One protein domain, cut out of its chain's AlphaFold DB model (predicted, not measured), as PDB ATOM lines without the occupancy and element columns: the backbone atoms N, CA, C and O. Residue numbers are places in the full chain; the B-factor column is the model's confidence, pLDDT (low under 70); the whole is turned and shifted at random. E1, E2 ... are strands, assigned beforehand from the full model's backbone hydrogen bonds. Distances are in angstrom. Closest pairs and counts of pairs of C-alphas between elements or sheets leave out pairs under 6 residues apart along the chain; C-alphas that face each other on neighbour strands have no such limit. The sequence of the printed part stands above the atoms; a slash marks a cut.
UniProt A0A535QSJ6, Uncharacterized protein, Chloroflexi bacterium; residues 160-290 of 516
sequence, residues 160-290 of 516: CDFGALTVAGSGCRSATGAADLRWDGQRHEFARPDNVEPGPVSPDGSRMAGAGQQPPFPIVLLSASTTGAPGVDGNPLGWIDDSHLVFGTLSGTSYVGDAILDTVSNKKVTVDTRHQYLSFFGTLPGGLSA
ATOM      1  N   CYS A 160     167.869 142.168 143.421       71.38
ATOM      2  CA  CYS A 160     166.626 141.407 143.393       71.38
ATOM      3  C   CYS A 160     166.129 141.063 144.800       71.38
ATOM      4  O   CYS A 160     166.144 139.898 145.196       71.38
ATOM      5  N   ASP A 161     165.746 142.097 145.557       66.06
ATOM      6  CA  ASP A 161     165.393 142.039 146.979       66.06
ATOM      7  C   ASP A 161     163.882 142.138 147.278       66.06
ATOM      8  O   ASP A 161     163.516 142.354 148.433       66.06
ATOM      9  N   PHE A 162     162.996 141.990 146.279       68.19
ATOM     10  CA  PHE A 162     161.560 142.258 146.448       68.19
ATOM     11  C   PHE A 162     160.658 141.032 146.361       68.19
ATOM     12  O   PHE A 162     160.487 140.431 145.298       68.19
ATOM     13  N   GLY A 163     159.955 140.779 147.469       62.88
ATOM     14  CA  GLY A 163     158.908 139.767 147.554       62.88
ATOM     15  C   GLY A 163     159.448 138.348 147.429       62.88
ATOM     16  O   GLY A 163     160.641 138.123 147.248       62.88
ATOM     17  N   ALA A 164     158.573 137.362 147.575       66.38
ATOM     18  CA  ALA A 164     159.002 135.976 147.493       66.38
ATOM     19  C   ALA A 164     159.350 135.549 146.052       66.38
ATOM     20  O   ALA A 164     158.782 136.060 145.087       66.38
ATOM     21  N   LEU A 165     160.273 134.593 145.912       72.81
ATOM     22  CA  LEU A 165     160.711 134.089 144.609       72.81
ATOM     23  C   LEU A 165     159.579 133.348 143.878       72.81
ATOM     24  O   LEU A 165     158.791 132.643 144.509       72.81
ATOM     25  N   THR A 166     159.532 133.481 142.550       74.94
ATOM     26  CA  THR A 166     158.507 132.864 141.690       74.94
ATOM     27  C   THR A 166     159.114 132.090 140.523       74.94
ATOM     28  O   THR A 166     160.312 132.191 140.239       74.94
ATOM     29  N   VAL A 167     158.286 131.337 139.795       74.50
ATOM     30  CA  VAL A 167     158.706 130.624 138.574       74.50
ATOM     31  C   VAL A 167     159.177 131.562 137.456       74.50
ATOM     32  O   VAL A 167     160.058 131.181 136.683       74.50
ATOM     33  N   ALA A 168     158.662 132.795 137.399       77.81
ATOM     34  CA  ALA A 168     159.109 133.811 136.448       77.81
ATOM     35  C   ALA A 168     160.474 134.403 136.816       77.81
ATOM     36  O   ALA A 168     161.281 134.696 135.933       77.81
ATOM     37  N   GLY A 169     160.746 134.553 138.112       78.19
ATOM     38  CA  GLY A 169     161.947 135.216 138.598       78.19
ATOM     39  C   GLY A 169     161.760 135.834 139.975       78.19
ATOM     40  O   GLY A 169     160.904 135.422 140.767       78.19
ATOM     41  N   SER A 170     162.571 136.852 140.240       77.81
ATOM     42  CA  SER A 170     162.491 137.681 141.443       77.81
ATOM     43  C   SER A 170     162.241 139.138 141.074       77.81
ATOM     44  O   SER A 170     162.706 139.601 140.030       77.81
ATOM     45  N   GLY A 171     161.532 139.864 141.940       78.88
ATOM     46  CA  GLY A 171     161.385 141.309 141.821       78.88
ATOM     47  C   GLY A 171     162.696 142.013 142.169       78.88
ATOM     48  O   GLY A 171     163.337 141.713 143.177       78.88
ATOM     49  N   CYS A 172     163.090 142.969 141.336       75.94
ATOM     50  CA  CYS A 172     164.349 143.691 141.435       75.94
ATOM     51  C   CYS A 172     164.161 145.201 141.324       75.94
ATOM     52  O   CYS A 172     163.318 145.731 140.591       75.94
ATOM     53  N   ARG A 173     165.038 145.921 142.019       73.62
ATOM     54  CA  ARG A 173     165.287 147.341 141.777       73.62
ATOM     55  C   ARG A 173     165.906 147.477 140.383       73.62
ATOM     56  O   ARG A 173     166.761 146.688 140.012       73.62
ATOM     57  N   SER A 174     165.516 148.482 139.607       70.25
ATOM     58  CA  SER A 174     166.200 148.832 138.353       70.25
ATOM     59  C   SER A 174     166.511 150.323 138.300       70.25
ATOM     60  O   SER A 174     165.987 151.102 139.099       70.25
ATOM     61  N   ALA A 175     167.359 150.740 137.354       62.28
ATOM     62  CA  ALA A 175     167.665 152.158 137.136       62.28
ATOM     63  C   ALA A 175     166.415 152.981 136.756       62.28
ATOM     64  O   ALA A 175     166.353 154.176 137.035       62.28
ATOM     65  N   THR A 176     165.424 152.328 136.144       62.03
ATOM     66  CA  THR A 176     164.096 152.845 135.769       62.03
ATOM     67  C   THR A 176     163.027 152.594 136.835       62.03
ATOM     68  O   THR A 176     161.917 153.103 136.727       62.03
ATOM     69  N   GLY A 177     163.369 151.856 137.892       67.31
ATOM     70  CA  GLY A 177     162.613 151.758 139.129       67.31
ATOM     71  C   GLY A 177     162.006 150.381 139.427       67.31
ATOM     72  O   GLY A 177     161.955 150.032 140.602       67.31
ATOM     73  N   ALA A 178     161.576 149.571 138.460       79.06
ATOM     74  CA  ALA A 178     161.103 148.203 138.722       79.06
ATOM     75  C   ALA A 178     161.459 147.265 137.574       79.06
ATOM     76  O   ALA A 178     161.130 147.545 136.425       79.06
ATOM     77  N   ALA A 179     162.044 146.121 137.906       80.50
ATOM     78  CA  ALA A 179     162.281 145.043 136.963       80.50
ATOM     79  C   ALA A 179     162.064 143.692 137.633       80.50
ATOM     80  O   ALA A 179     162.173 143.586 138.848       80.50
ATOM     81  N   ASP A 180     161.821 142.651 136.858       79.50
ATOM     82  CA  ASP A 180     162.141 141.291 137.266       79.50
ATOM     83  C   ASP A 180     163.477 140.887 136.657       79.50
ATOM     84  O   ASP A 180     163.843 141.299 135.549       79.50
ATOM     85  N   LEU A 181     164.217 140.063 137.389       74.62
ATOM     86  CA  LEU A 181     165.271 139.281 136.781       74.62
ATOM     87  C   LEU A 181     164.816 137.838 136.692       74.62
ATOM     88  O   LEU A 181     164.471 137.195 137.689       74.62
ATOM     89  N   ARG A 182     164.820 137.362 135.459       81.94
ATOM     90  CA  ARG A 182     164.397 136.027 135.097       81.94
ATOM     91  C   ARG A 182     165.544 135.057 135.297       81.94
ATOM     92  O   ARG A 182     166.723 135.415 135.318       81.94
ATOM     93  N   TRP A 183     165.185 133.792 135.420       80.44
ATOM     94  CA  TRP A 183     166.141 132.717 135.666       80.44
ATOM     95  C   TRP A 183     167.067 132.421 134.473       80.44
ATOM     96  O   TRP A 183     168.067 131.734 134.631       80.44
ATOM     97  N   ASP A 184     166.795 132.977 133.292       81.06
ATOM     98  CA  ASP A 184     167.725 132.989 132.152       81.06
ATOM     99  C   ASP A 184     168.785 134.113 132.244       81.06
ATOM    100  O   ASP A 184     169.600 134.289 131.336       81.06
ATOM    101  N   GLY A 185     168.779 134.887 133.336       76.56
ATOM    102  CA  GLY A 185     169.655 136.035 133.568       76.56
ATOM    103  C   GLY A 185     169.215 137.311 132.846       76.56
ATOM    104  O   GLY A 185     169.893 138.334 132.955       76.56
ATOM    105  N   GLN A 186     168.102 137.280 132.104       82.38
ATOM    106  CA  GLN A 186     167.565 138.460 131.439       82.38
ATOM    107  C   GLN A 186     166.761 139.316 132.412       82.38
ATOM    108  O   GLN A 186     166.047 138.827 133.289       82.38
ATOM    109  N   ARG A 187     166.857 140.630 132.212       82.94
ATOM    110  CA  ARG A 187     166.045 141.614 132.921       82.94
ATOM    111  C   ARG A 187     164.835 141.983 132.088       82.94
ATOM    112  O   ARG A 187     164.974 142.261 130.896       82.94
ATOM    113  N   HIS A 188     163.677 142.049 132.724       84.88
ATOM    114  CA  HIS A 188     162.481 142.599 132.119       84.88
ATOM    115  C   HIS A 188     161.974 143.778 132.957       84.88
ATOM    116  O   HIS A 188     161.912 143.735 134.179       84.88
ATOM    117  N   GLU A 189     161.752 144.907 132.291       86.31
ATOM    118  CA  GLU A 189     161.433 146.177 132.945       86.31
ATOM    119  C   GLU A 189     159.919 146.369 133.013       86.31
ATOM    120  O   GLU A 189     159.205 146.128 132.034       86.31
ATOM    121  N   PHE A 190     159.443 146.879 134.146       85.94
ATOM    122  CA  PHE A 190     158.047 147.247 134.343       85.94
ATOM    123  C   PHE A 190     157.876 148.762 134.293       85.94
ATOM    124  O   PHE A 190     158.702 149.528 134.797       85.94
ATOM    125  N   ALA A 191     156.750 149.210 133.735       82.44
ATOM    126  CA  ALA A 191     156.360 150.607 133.818       82.44
ATOM    127  C   ALA A 191     156.014 150.938 135.279       82.44
ATOM    128  O   ALA A 191     154.987 150.500 135.796       82.44
ATOM    129  N   ARG A 192     156.877 151.708 135.948       82.62
ATOM    130  CA  ARG A 192     156.743 152.055 137.369       82.62
ATOM    131  C   ARG A 192     156.556 153.566 137.555       82.62
ATOM    132  O   ARG A 192     157.399 154.335 137.105       82.62
ATOM    133  N   PRO A 193     155.506 154.010 138.263       80.12
ATOM    134  CA  PRO A 193     155.403 155.380 138.753       80.12
ATOM    135  C   PRO A 193     156.381 155.630 139.911       80.12
ATOM    136  O   PRO A 193     156.546 154.768 140.776       80.12
ATOM    137  N   ASP A 194     156.962 156.831 139.993       79.12
ATOM    138  CA  ASP A 194     157.963 157.195 141.018       79.12
ATOM    139  C   ASP A 194     157.497 156.951 142.468       79.12
ATOM    140  O   ASP A 194     158.307 156.713 143.363       79.12
ATOM    141  N   ASN A 195     156.185 156.991 142.716       82.12
ATOM    142  CA  ASN A 195     155.573 156.861 144.037       82.12
ATOM    143  C   ASN A 195     155.139 155.433 144.412       82.12
ATOM    144  O   ASN A 195     154.466 155.271 145.427       82.12
ATOM    145  N   VAL A 196     155.471 154.418 143.617       84.69
ATOM    146  CA  VAL A 196     155.155 153.005 143.900       84.69
ATOM    147  C   VAL A 196     156.442 152.283 144.229       84.69
ATOM    148  O   VAL A 196     157.385 152.450 143.485       84.69
ATOM    149  N   GLU A 197     156.537 151.497 145.290       83.00
ATOM    150  CA  GLU A 197     157.649 150.580 145.550       83.00
ATOM    151  C   GLU A 197     157.418 149.253 144.812       83.00
ATOM    152  O   GLU A 197     156.287 148.763 144.841       83.00
ATOM    153  N   PRO A 198     158.427 148.678 144.129       81.06
ATOM    154  CA  PRO A 198     158.293 147.363 143.511       81.06
ATOM    155  C   PRO A 198     158.082 146.275 144.569       81.06
ATOM    156  O   PRO A 198     158.418 146.443 145.740       81.06
ATOM    157  N   GLY A 199     157.535 145.148 144.135       81.81
ATOM    158  CA  GLY A 199     157.255 144.003 144.990       81.81
ATOM    159  C   GLY A 199     157.336 142.693 144.198       81.81
ATOM    160  O   GLY A 199     158.104 142.615 143.237       81.81
ATOM    161  N   PRO A 200     156.580 141.654 144.582       80.62
ATOM    162  CA  PRO A 200     156.663 140.334 143.971       80.62
ATOM    163  C   PRO A 200     156.110 140.306 142.540       80.62
ATOM    164  O   PRO A 200     155.122 140.970 142.203       80.62
ATOM    165  N   VAL A 201     156.723 139.460 141.715       83.75
ATOM    166  CA  VAL A 201     156.362 139.205 140.311       83.75
ATOM    167  C   VAL A 201     155.338 138.068 140.249       83.75
ATOM    168  O   VAL A 201     155.416 137.149 141.058       83.75
ATOM    169  N   SER A 202     154.358 138.129 139.346       84.50
ATOM    170  CA  SER A 202     153.392 137.043 139.144       84.50
ATOM    171  C   SER A 202     154.072 135.800 138.552       84.50
ATOM    172  O   SER A 202     155.087 135.933 137.866       84.50
ATOM    173  N   PRO A 203     153.543 134.583 138.776       80.56
ATOM    174  CA  PRO A 203     154.165 133.359 138.269       80.56
ATOM    175  C   PRO A 203     154.318 133.331 136.739       80.56
ATOM    176  O   PRO A 203     155.349 132.889 136.244       80.56
ATOM    177  N   ASP A 204     153.366 133.872 135.978       83.38
ATOM    178  CA  ASP A 204     153.485 134.057 134.522       83.38
ATOM    179  C   ASP A 204     154.492 135.142 134.076       83.38
ATOM    180  O   ASP A 204     154.764 135.287 132.881       83.38
ATOM    181  N   GLY A 205     155.036 135.929 135.009       84.69
ATOM    182  CA  GLY A 205     155.970 137.024 134.742       84.69
ATOM    183  C   GLY A 205     155.348 138.237 134.049       84.69
ATOM    184  O   GLY A 205     156.078 139.118 133.594       84.69
ATOM    185  N   SER A 206     154.019 138.294 133.922       88.00
ATOM    186  CA  SER A 206     153.336 139.373 133.205       88.00
ATOM    187  C   SER A 206     153.093 140.613 134.067       88.00
ATOM    188  O   SER A 206     152.855 141.702 133.528       88.00
ATOM    189  N   ARG A 207     153.144 140.470 135.399       89.69
ATOM    190  CA  ARG A 207     152.829 141.534 136.354       89.69
ATOM    191  C   ARG A 207     153.800 141.565 137.522       89.69
ATOM    192  O   ARG A 207     154.342 140.552 137.942       89.69
ATOM    193  N   MET A 208     153.924 142.741 138.118       89.88
ATOM    194  CA  MET A 208     154.522 142.933 139.433       89.88
ATOM    195  C   MET A 208     153.523 143.654 140.332       89.88
ATOM    196  O   MET A 208     152.901 144.627 139.907       89.88
ATOM    197  N   ALA A 209     153.364 143.203 141.572       89.69
ATOM    198  CA  ALA A 209     152.573 143.919 142.563       89.69
ATOM    199  C   ALA A 209     153.481 144.858 143.360       89.69
ATOM    200  O   ALA A 209     154.383 144.401 144.049       89.69
ATOM    201  N   GLY A 210     153.243 146.160 143.269       88.44
ATOM    202  CA  GLY A 210     153.905 147.184 144.072       88.44
ATOM    203  C   GLY A 210     152.972 147.818 145.103       88.44
ATOM    204  O   GLY A 210     151.754 147.639 145.047       88.44
ATOM    205  N   ALA A 211     153.543 148.589 146.025       87.56
ATOM    206  CA  ALA A 211     152.807 149.370 147.022       87.56
ATOM    207  C   ALA A 211     153.069 150.865 146.841       87.56
ATOM    208  O   ALA A 211     154.213 151.289 146.703       87.56
ATOM    209  N   GLY A 212     152.035 151.703 146.877       86.56
ATOM    210  CA  GLY A 212     152.225 153.152 146.938       86.56
ATOM    211  C   GLY A 212     153.029 153.544 148.182       86.56
ATOM    212  O   GLY A 212     152.798 153.005 149.249       86.56
ATOM    213  N   GLN A 213     153.952 154.497 148.080       83.75
ATOM    214  CA  GLN A 213     154.902 154.853 149.149       83.75
ATOM    215  C   GLN A 213     154.306 155.679 150.306       83.75
ATOM    216  O   GLN A 213     155.023 156.061 151.229       83.75
ATOM    217  N   GLN A 214     153.018 156.023 150.248       82.38
ATOM    218  CA  GLN A 214     152.338 156.848 151.248       82.38
ATOM    219  C   GLN A 214     150.976 156.246 151.599       82.38
ATOM    220  O   GLN A 214     150.336 155.691 150.701       82.38
ATOM    221  N   PRO A 215     150.493 156.416 152.849       76.69
ATOM    222  CA  PRO A 215     149.146 156.015 153.233       76.69
ATOM    223  C   PRO A 215     148.101 156.557 152.243       76.69
ATOM    224  O   PRO A 215     148.159 157.739 151.890       76.69
ATOM    225  N   PRO A 216     147.149 155.726 151.794       78.06
ATOM    226  CA  PRO A 216     146.803 154.419 152.359       78.06
ATOM    227  C   PRO A 216     147.642 153.222 151.857       78.06
ATOM    228  O   PRO A 216     147.340 152.099 152.226       78.06
ATOM    229  N   PHE A 217     148.737 153.444 151.122       85.19
ATOM    230  CA  PHE A 217     149.576 152.411 150.492       85.19
ATOM    231  C   PHE A 217     148.778 151.566 149.486       85.19
ATOM    232  O   PHE A 217     148.635 150.358 149.670       85.19
ATOM    233  N   PRO A 218     148.227 152.182 148.422       89.12
ATOM    234  CA  PRO A 218     147.460 151.444 147.427       89.12
ATOM    235  C   PRO A 218     148.338 150.380 146.775       89.12
ATOM    236  O   PRO A 218     149.476 150.664 146.387       89.12
ATOM    237  N   ILE A 219     147.801 149.176 146.613       90.38
ATOM    238  CA  ILE A 219     148.459 148.168 145.783       90.38
ATOM    239  C   ILE A 219     148.427 148.669 144.333       90.38
ATOM    240  O   ILE A 219     147.489 149.343 143.908       90.38
ATOM    241  N   VAL A 220     149.464 148.381 143.556       91.25
ATOM    242  CA  VAL A 220     149.522 148.710 142.129       91.25
ATOM    243  C   VAL A 220     150.061 147.510 141.371       91.25
ATOM    244  O   VAL A 220     151.138 147.013 141.672       91.25
ATOM    245  N   LEU A 221     149.324 147.053 140.365       91.88
ATOM    246  CA  LEU A 221     149.784 146.051 139.415       91.88
ATOM    247  C   LEU A 221     150.510 146.763 138.274       91.88
ATOM    248  O   LEU A 221     149.915 147.539 137.520       91.88
ATOM    249  N   LEU A 222     151.808 146.509 138.179       89.75
ATOM    250  CA  LEU A 222     152.695 147.001 137.136       89.75
ATOM    251  C   LEU A 222     152.761 145.966 136.013       89.75
ATOM    252  O   LEU A 222     152.878 144.772 136.281       89.75
ATOM    253  N   SER A 223     152.716 146.418 134.765       87.19
ATOM    254  CA  SER A 223     153.023 145.616 133.576       87.19
ATOM    255  C   SER A 223     154.070 146.334 132.714       87.19
ATOM    256  O   SER A 223     154.499 147.445 133.034       87.19
ATOM    257  N   ALA A 224     154.464 145.735 131.591       78.94
ATOM    258  CA  ALA A 224     155.428 146.334 130.665       78.94
ATOM    259  C   ALA A 224     154.993 147.704 130.098       78.94
ATOM    260  O   ALA A 224     155.838 148.502 129.700       78.94
ATOM    261  N   SER A 225     153.687 147.990 130.019       75.12
ATOM    262  CA  SER A 225     153.183 149.225 129.383       75.12
ATOM    263  C   SER A 225     152.040 149.917 130.117       75.12
ATOM    264  O   SER A 225     151.664 151.031 129.752       75.12
ATOM    265  N   THR A 226     151.474 149.287 131.143       74.62
ATOM    266  CA  THR A 226     150.316 149.812 131.867       74.62
ATOM    267  C   THR A 226     150.483 149.637 133.364       74.62
ATOM    268  O   THR A 226     151.175 148.735 133.836       74.62
ATOM    269  N   THR A 227     149.804 150.500 134.112       78.00
ATOM    270  CA  THR A 227     149.671 150.394 135.560       78.00
ATOM    271  C   THR A 227     148.200 150.450 135.934       78.00
ATOM    272  O   THR A 227     147.419 151.195 135.337       78.00
ATOM    273  N   GLY A 228     147.805 149.640 136.912       78.31
ATOM    274  CA  GLY A 228     146.457 149.647 137.467       78.31
ATOM    275  C   GLY A 228     146.508 149.487 138.978       78.31
ATOM    276  O   GLY A 228     147.280 148.681 139.482       78.31
ATOM    277  N   ALA A 229     145.697 150.245 139.709       76.25
ATOM    278  CA  ALA A 229     145.544 150.058 141.147       76.25
ATOM    279  C   ALA A 229     144.325 149.160 141.403       76.25
ATOM    280  O   ALA A 229     143.232 149.499 140.933       76.25
ATOM    281  N   PRO A 230     144.456 148.041 142.137       71.31
ATOM    282  CA  PRO A 230     143.298 147.430 142.760       71.31
ATOM    283  C   PRO A 230     142.666 148.452 143.708       71.31
ATOM    284  O   PRO A 230     143.348 149.318 144.256       71.31
ATOM    285  N   GLY A 231     141.362 148.344 143.952       78.38
ATOM    286  CA  GLY A 231     140.680 149.172 144.958       78.38
ATOM    287  C   GLY A 231     141.032 148.773 146.399       78.38
ATOM    288  O   GLY A 231     140.143 148.745 147.248       78.38
ATOM    289  N   VAL A 232     142.277 148.354 146.643       85.19
ATOM    290  CA  VAL A 232     142.755 147.700 147.860       85.19
ATOM    291  C   VAL A 232     144.102 148.286 148.272       85.19
ATOM    292  O   VAL A 232     144.993 148.495 147.450       85.19
ATOM    293  N   ASP A 233     144.229 148.499 149.576       87.06
ATOM    294  CA  ASP A 233     145.379 149.093 150.241       87.06
ATOM    295  C   ASP A 233     146.164 148.029 151.017       87.06
ATOM    296  O   ASP A 233     145.568 147.175 151.687       87.06
ATOM    297  N   GLY A 234     147.493 148.088 150.950       85.12
ATOM    298  CA  GLY A 234     148.376 147.183 151.672       85.12
ATOM    299  C   GLY A 234     149.751 146.996 151.034       85.12
ATOM    300  O   GLY A 234     150.111 147.660 150.064       85.12
ATOM    301  N   ASN A 235     150.527 146.072 151.598       82.75
ATOM    302  CA  ASN A 235     151.870 145.746 151.124       82.75
ATOM    303  C   ASN A 235     151.899 144.356 150.460       82.75
ATOM    304  O   ASN A 235     151.666 143.366 151.156       82.75
ATOM    305  N   PRO A 236     152.161 144.243 149.148       84.25
ATOM    306  CA  PRO A 236     152.297 142.961 148.464       84.25
ATOM    307  C   PRO A 236     153.380 142.066 149.083       84.25
ATOM    308  O   PRO A 236     154.515 142.495 149.271       84.25
ATOM    309  N   LEU A 237     153.040 140.805 149.359       75.88
ATOM    310  CA  LEU A 237     153.961 139.819 149.945       75.88
ATOM    311  C   LEU A 237     154.395 138.760 148.923       75.88
ATOM    312  O   LEU A 237     155.573 138.408 148.849       75.88
ATOM    313  N   GLY A 238     153.461 138.274 148.100       76.81
ATOM    314  CA  GLY A 238     153.754 137.299 147.050       76.81
ATOM    315  C   GLY A 238     152.512 136.771 146.344       76.81
ATOM    316  O   GLY A 238     151.393 137.093 146.730       76.81
ATOM    317  N   TRP A 239     152.704 135.970 145.299       75.31
ATOM    318  CA  TRP A 239     151.619 135.426 144.479       75.31
ATOM    319  C   TRP A 239     151.434 133.929 144.714       75.31
ATOM    320  O   TRP A 239     152.412 133.185 144.773       75.31
ATOM    321  N   ILE A 240     150.178 133.493 144.821       71.56
ATOM    322  CA  ILE A 240     149.812 132.068 144.876       71.56
ATOM    323  C   ILE A 240     149.756 131.493 143.456       71.56
ATOM    324  O   ILE A 240     150.294 130.422 143.187       71.56
ATOM    325  N   ASP A 241     149.119 132.237 142.556       72.12
ATOM    326  CA  ASP A 241     148.990 131.968 141.125       72.12
ATOM    327  C   ASP A 241     148.958 133.306 140.358       72.12
ATOM    328  O   ASP A 241     149.179 134.366 140.946       72.12
ATOM    329  N   ASP A 242     148.672 133.276 139.056       80.50
ATOM    330  CA  ASP A 242     148.673 134.458 138.175       80.50
ATOM    331  C   ASP A 242     147.612 135.517 138.522       80.50
ATOM    332  O   ASP A 242     147.629 136.632 137.991       80.50
ATOM    333  N   SER A 243     146.666 135.183 139.400       80.44
ATOM    334  CA  SER A 243     145.531 136.030 139.755       80.44
ATOM    335  C   SER A 243     145.391 136.308 141.250       80.44
ATOM    336  O   SER A 243     144.781 137.323 141.592       80.44
ATOM    337  N   HIS A 244     145.970 135.490 142.129       79.38
ATOM    338  CA  HIS A 244     145.820 135.614 143.580       79.38
ATOM    339  C   HIS A 244     147.082 136.159 144.255       79.38
ATOM    340  O   HIS A 244     148.103 135.476 144.368       79.38
ATOM    341  N   LEU A 245     146.980 137.389 144.761       81.81
ATOM    342  CA  LEU A 245     148.047 138.098 145.463       81.81
ATOM    343  C   LEU A 245     147.844 138.022 146.979       81.81
ATOM    344  O   LEU A 245     146.812 138.450 147.492       81.81
ATOM    345  N   VAL A 246     148.854 137.558 147.708       79.62
ATOM    346  CA  VAL A 246     148.948 137.693 149.164       79.62
ATOM    347  C   VAL A 246     149.524 139.062 149.498       79.62
ATOM    348  O   VAL A 246     150.548 139.472 148.941       79.62
ATOM    349  N   PHE A 247     148.888 139.773 150.423       79.44
ATOM    350  CA  PHE A 247     149.331 141.092 150.849       79.44
ATOM    351  C   PHE A 247     149.047 141.342 152.331       79.44
ATOM    352  O   PHE A 247     148.063 140.857 152.886       79.44
ATOM    353  N   GLY A 248     149.900 142.159 152.940       78.56
ATOM    354  CA  GLY A 248     149.709 142.695 154.275       78.56
ATOM    355  C   GLY A 248     148.702 143.837 154.269       78.56
ATOM    356  O   GLY A 248     148.908 144.860 153.618       78.56
ATOM    357  N   THR A 249     147.623 143.684 155.018       77.81
ATOM    358  CA  THR A 249     146.632 144.723 155.293       77.81
ATOM    359  C   THR A 249     147.153 145.725 156.324       77.81
ATOM    360  O   THR A 249     147.783 145.368 157.327       77.81
ATOM    361  N   LEU A 250     146.872 147.008 156.082       75.06
ATOM    362  CA  LEU A 250     147.314 148.118 156.923       75.06
ATOM    363  C   LEU A 250     146.115 148.930 157.437       75.06
ATOM    364  O   LEU A 250     145.135 149.139 156.728       75.06
ATOM    365  N   SER A 251     146.220 149.443 158.661       71.12
ATOM    366  CA  SER A 251     145.361 150.504 159.198       71.12
ATOM    367  C   SER A 251     146.209 151.756 159.407       71.12
ATOM    368  O   SER A 251     146.950 151.870 160.389       71.12
ATOM    369  N   GLY A 252     146.134 152.695 158.461       74.25
ATOM    370  CA  GLY A 252     147.080 153.808 158.381       74.25
ATOM    371  C   GLY A 252     148.466 153.291 157.992       74.25
ATOM    372  O   GLY A 252     148.651 152.818 156.880       74.25
ATOM    373  N   THR A 253     149.428 153.363 158.912       70.19
ATOM    374  CA  THR A 253     150.784 152.805 158.736       70.19
ATOM    375  C   THR A 253     151.010 151.508 159.513       70.19
ATOM    376  O   THR A 253     152.101 150.950 159.463       70.19
ATOM    377  N   SER A 254     150.023 151.058 160.289       67.81
ATOM    378  CA  SER A 254     150.161 149.884 161.150       67.81
ATOM    379  C   SER A 254     149.716 148.634 160.413       67.81
ATOM    380  O   SER A 254     148.607 148.601 159.886       67.81
ATOM    381  N   TYR A 255     150.547 147.599 160.423       69.06
ATOM    382  CA  TYR A 255     150.172 146.280 159.934       69.06
ATOM    383  C   TYR A 255     149.124 145.645 160.854       69.06
ATOM    384  O   TYR A 255     149.310 145.613 162.073       69.06
ATOM    385  N   VAL A 256     148.011 145.191 160.274       67.50
ATOM    386  CA  VAL A 256     146.860 144.639 161.015       67.50
ATOM    387  C   VAL A 256     146.493 143.216 160.604       67.50
ATOM    388  O   VAL A 256     145.728 142.574 161.318       67.50
ATOM    389  N   GLY A 257     147.083 142.711 159.523       68.00
ATOM    390  CA  GLY A 257     147.117 141.291 159.203       68.00
ATOM    391  C   GLY A 257     147.319 141.011 157.729       68.00
ATOM    392  O   GLY A 257     147.730 141.919 157.017       68.00
ATOM    393  N   ASP A 258     146.999 139.813 157.253       73.38
ATOM    394  CA  ASP A 258     147.166 139.444 155.844       73.38
ATOM    395  C   ASP A 258     145.837 139.235 155.128       73.38
ATOM    396  O   ASP A 258     144.777 139.076 155.730       73.38
ATOM    397  N   ALA A 259     145.882 139.258 153.804       74.62
ATOM    398  CA  ALA A 259     144.747 138.949 152.957       74.62
ATOM    399  C   ALA A 259     145.204 138.403 151.603       74.62
ATOM    400  O   ALA A 259     146.331 138.623 151.160       74.62
ATOM    401  N   ILE A 260     144.291 137.707 150.936       78.25
ATOM    402  CA  ILE A 260     144.426 137.258 149.554       78.25
ATOM    403  C   ILE A 260     143.501 138.113 148.692       78.25
ATOM    404  O   ILE A 260     142.310 138.236 148.981       78.25
ATOM    405  N   LEU A 261     144.049 138.711 147.641       81.94
ATOM    406  CA  LEU A 261     143.345 139.490 146.632       81.94
ATOM    407  C   LEU A 261     143.260 138.686 145.335       81.94
ATOM    408  O   LEU A 261     144.285 138.398 144.724       81.94
ATOM    409  N   ASP A 262     142.045 138.397 144.879       81.12
ATOM    410  CA  ASP A 262     141.788 138.029 143.487       81.12
ATOM    411  C   ASP A 262     141.870 139.306 142.640       81.12
ATOM    412  O   ASP A 262     141.008 140.187 142.710       81.12
ATOM    413  N   THR A 263     142.931 139.417 141.849       83.31
ATOM    414  CA  THR A 263     143.229 140.590 141.021       83.31
ATOM    415  C   THR A 263     142.351 140.711 139.776       83.31
ATOM    416  O   THR A 263     142.336 141.772 139.150       83.31
ATOM    417  N   VAL A 264     141.601 139.666 139.413       82.06
ATOM    418  CA  VAL A 264     140.652 139.686 138.293       82.06
ATOM    419  C   VAL A 264     139.303 140.214 138.764       82.06
ATOM    420  O   VAL A 264     138.733 141.105 138.135       82.06
ATOM    421  N   SER A 265     138.787 139.690 139.880       78.56
ATOM    422  CA  SER A 265     137.488 140.113 140.421       78.56
ATOM    423  C   SER A 265     137.569 141.277 141.415       78.56
ATOM    424  O   SER A 265     136.534 141.838 141.784       78.56
ATOM    425  N   ASN A 266     138.781 141.648 141.842       80.69
ATOM    426  CA  ASN A 266     139.067 142.630 142.892       80.69
ATOM    427  C   ASN A 266     138.403 142.280 144.241       80.69
ATOM    428  O   ASN A 266     138.064 143.159 145.039       80.69
ATOM    429  N   LYS A 267     138.182 140.984 144.495       78.12
ATOM    430  CA  LYS A 267     137.676 140.476 145.774       78.12
ATOM    431  C   LYS A 267     138.837 140.158 146.700       78.12
ATOM    432  O   LYS A 267     139.821 139.558 146.282       78.12
ATOM    433  N   LYS A 268     138.687 140.514 147.975       78.94
ATOM    434  CA  LYS A 268     139.667 140.209 149.020       78.94
ATOM    435  C   LYS A 268     139.098 139.242 150.050       78.94
ATOM    436  O   LYS A 268     137.926 139.347 150.413       78.94
ATOM    437  N   VAL A 269     139.953 138.364 150.550       71.69
ATOM    438  CA  VAL A 269     139.687 137.463 151.670       71.69
ATOM    439  C   VAL A 269     140.755 137.726 152.721       71.69
ATOM    440  O   VAL A 269     141.935 137.524 152.454       71.69
ATOM    441  N   THR A 270     140.362 138.210 153.896       68.81
ATOM    442  CA  THR A 270     141.286 138.375 155.027       68.81
ATOM    443  C   THR A 270     141.780 137.006 155.493       68.81
ATOM    444  O   THR A 270     141.020 136.045 155.487       68.81
ATOM    445  N   VAL A 271     143.039 136.922 155.897       61.09
ATOM    446  CA  VAL A 271     143.669 135.769 156.540       61.09
ATOM    447  C   VAL A 271     144.037 136.243 157.951       61.09
ATOM    448  O   VAL A 271     144.810 137.187 158.082       61.09
ATOM    449  N   ASP A 272     143.424 135.696 159.008       53.72
ATOM    450  CA  ASP A 272     143.641 136.219 160.370       53.72
ATOM    451  C   ASP A 272     145.069 136.000 160.859       53.72
ATOM    452  O   ASP A 272     145.662 134.930 160.712       53.72
ATOM    453  N   THR A 273     145.594 137.036 161.504       46.81
ATOM    454  CA  THR A 273     146.930 137.067 162.069       46.81
ATOM    455  C   THR A 273     146.933 137.915 163.341       46.81
ATOM    456  O   THR A 273     147.396 139.058 163.375       46.81
ATOM    457  N   ARG A 274     146.548 137.320 164.472       40.31
ATOM    458  CA  ARG A 274     146.968 137.846 165.788       40.31
ATOM    459  C   ARG A 274     148.492 137.839 165.997       40.31
ATOM    460  O   ARG A 274     148.967 138.287 167.038       40.31
ATOM    461  N   HIS A 275     149.274 137.379 165.020       37.75
ATOM    462  CA  HIS A 275     150.724 137.521 164.992       37.75
ATOM    463  C   HIS A 275     151.160 138.364 163.798       37.75
ATOM    464  O   HIS A 275     150.824 138.066 162.664       37.75
ATOM    465  N   GLN A 276     151.963 139.387 164.068       38.94
ATOM    466  CA  GLN A 276     152.404 140.420 163.124       38.94
ATOM    467  C   GLN A 276     153.330 139.929 161.988       38.94
ATOM    468  O   GLN A 276     153.976 140.754 161.352       38.94
ATOM    469  N   TYR A 277     153.448 138.617 161.755       39.50
ATOM    470  CA  TYR A 277     154.418 138.046 160.822       39.50
ATOM    471  C   TYR A 277     153.942 136.679 160.287       39.50
ATOM    472  O   TYR A 277     154.405 135.645 160.778       39.50
ATOM    473  N   LEU A 278     153.050 136.621 159.283       41.19
ATOM    474  CA  LEU A 278     153.081 135.444 158.402       41.19
ATOM    475  C   LEU A 278     154.346 135.522 157.553       41.19
ATOM    476  O   LEU A 278     154.736 136.577 157.055       41.19
ATOM    477  N   SER A 279     155.010 134.382 157.404       46.94
ATOM    478  CA  SER A 279     156.085 134.220 156.430       46.94
ATOM    479  C   SER A 279     155.486 133.563 155.192       46.94
ATOM    480  O   SER A 279     155.138 132.384 155.229       46.94
ATOM    481  N   PHE A 280     155.321 134.333 154.115       52.59
ATOM    482  CA  PHE A 280     154.965 133.797 152.804       52.59
ATOM    483  C   PHE A 280     156.245 133.336 152.102       52.59
ATOM    484  O   PHE A 280     157.089 134.151 151.732       52.59
ATOM    485  N   PHE A 281     156.409 132.024 151.954       48.25
ATOM    486  CA  PHE A 281     157.488 131.440 151.162       48.25
ATOM    487  C   PHE A 281     156.963 131.271 149.734       48.25
ATOM    488  O   PHE A 281     155.905 130.679 149.535       48.25
ATOM    489  N   GLY A 282     157.642 131.876 148.763       49.09
ATOM    490  CA  GLY A 282     157.150 132.029 147.393       49.09
ATOM    491  C   GLY A 282     157.021 130.720 146.626       49.09
ATOM    492  O   GLY A 282     157.455 129.660 147.074       49.09
ATOM    493  N   THR A 283     156.452 130.809 145.430       53.75
ATOM    494  CA  THR A 283     156.318 129.707 144.477       53.75
ATOM    495  C   THR A 283     157.568 129.613 143.603       53.75
ATOM    496  O   THR A 283     157.521 129.793 142.385       53.75
ATOM    497  N   LEU A 284     158.730 129.342 144.207       49.59
ATOM    498  CA  LEU A 284     159.872 128.869 143.413       49.59
ATOM    499  C   LEU A 284     159.430 127.671 142.576       49.59
ATOM    500  O   LEU A 284     158.581 126.923 143.039       49.59
ATOM    501  N   PRO A 285     159.977 127.428 141.382       42.44
ATOM    502  CA  PRO A 285     159.645 126.212 140.658       42.44
ATOM    503  C   PRO A 285     160.140 124.994 141.480       42.44
ATOM    504  O   PRO A 285     161.194 125.026 142.124       42.44
ATOM    505  N   GLY A 286     159.264 123.992 141.609       36.72
ATOM    506  CA  GLY A 286     159.266 122.987 142.686       36.72
ATOM    507  C   GLY A 286     158.242 123.299 143.784       36.72
ATOM    508  O   GLY A 286     157.568 122.415 144.275       36.72
ATOM    509  N   GLY A 287     158.016 124.566 144.116       38.69
ATOM    510  CA  GLY A 287     156.737 125.084 144.613       38.69
ATOM    511  C   GLY A 287     155.579 124.557 143.805       38.69
ATOM    512  O   GLY A 287     155.602 124.632 142.582       38.69
ATOM    513  N   LEU A 288     154.574 124.060 144.519       35.12
ATOM    514  CA  LEU A 288     153.224 123.901 144.016       35.12
ATOM    515  C   LEU A 288     152.835 125.202 143.309       35.12
ATOM    516  O   LEU A 288     152.388 126.157 143.943       35.12
ATOM    517  N   SER A 289     153.041 125.259 141.995       38.16
ATOM    518  CA  SER A 289     152.287 126.173 141.166       38.16
ATOM    519  C   SER A 289     150.853 125.725 141.370       38.16
ATOM    520  O   SER A 289     150.503 124.595 141.020       38.16
ATOM    521  N   ALA A 290     150.026 126.570 141.977       39.44
ATOM    522  CA  ALA A 290     148.597 126.316 142.114       39.44
ATOM    523  C   ALA A 290     147.874 126.384 140.748       39.44
ATOM    524  O   ALA A 290     146.714 126.775 140.676       39.44
TER     525      ALA A 290
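AT A GLANCE: This is residues 160 to 290 of the 516 residues of an uncharacterized protein of Chloroflexi bacterium (UniProt A0A535QSJ6). There is little regular structure: a strongly twisted sheet, E6 E7 E8 E9, is partly face to face with hairpin E4 and E5, a small sandwich, and a second sheet, E1 E2 E3, lies at one end. The 131 printed residues are compact, radius of gyration of the C-alphas 13.6 A, spans 40 by 34 by 26 A. The class is all strand: 47 residues in E1 to E9, antiparallel sheets, no named helix.

HOW THE PARTS SIT: E6, residues 235 to 239, E7, 244 to 251, E8, 254 to 262, and E9, 267 to 271, form a meander, each strand the antiparallel neighbour of the one before. Within hydrogen-bond range are N 246 and O 238, 2.8 A, N 247 and O 259, 2.9 A, and N 269 and O 260, 2.8 A. E8 bends by 65 degrees at residue 257. E4, residues 208 to 212, forms a hairpin with E5, 219 to 222; N 210 and O 220 are 2.8 A apart. The closest C-alphas of E4 and E6 are Ala 211 and Asn 235, 5.6 A. E1, residues 169 to 172, E2, 179 to 182, and E3, 187 to 189, a second meander, are apart from E5 to E9.

IN THESE COORDINATES: E1 begins at C-alpha 169 (161.947, 135.216, 138.598). E8 is 22.9 A long.

THE WHOLE: The printed part has no cut. Links E3 to E4 and E5 to E6 are long. In the model 32 printed residues have pLDDT under 70, among them residues 270 to 290.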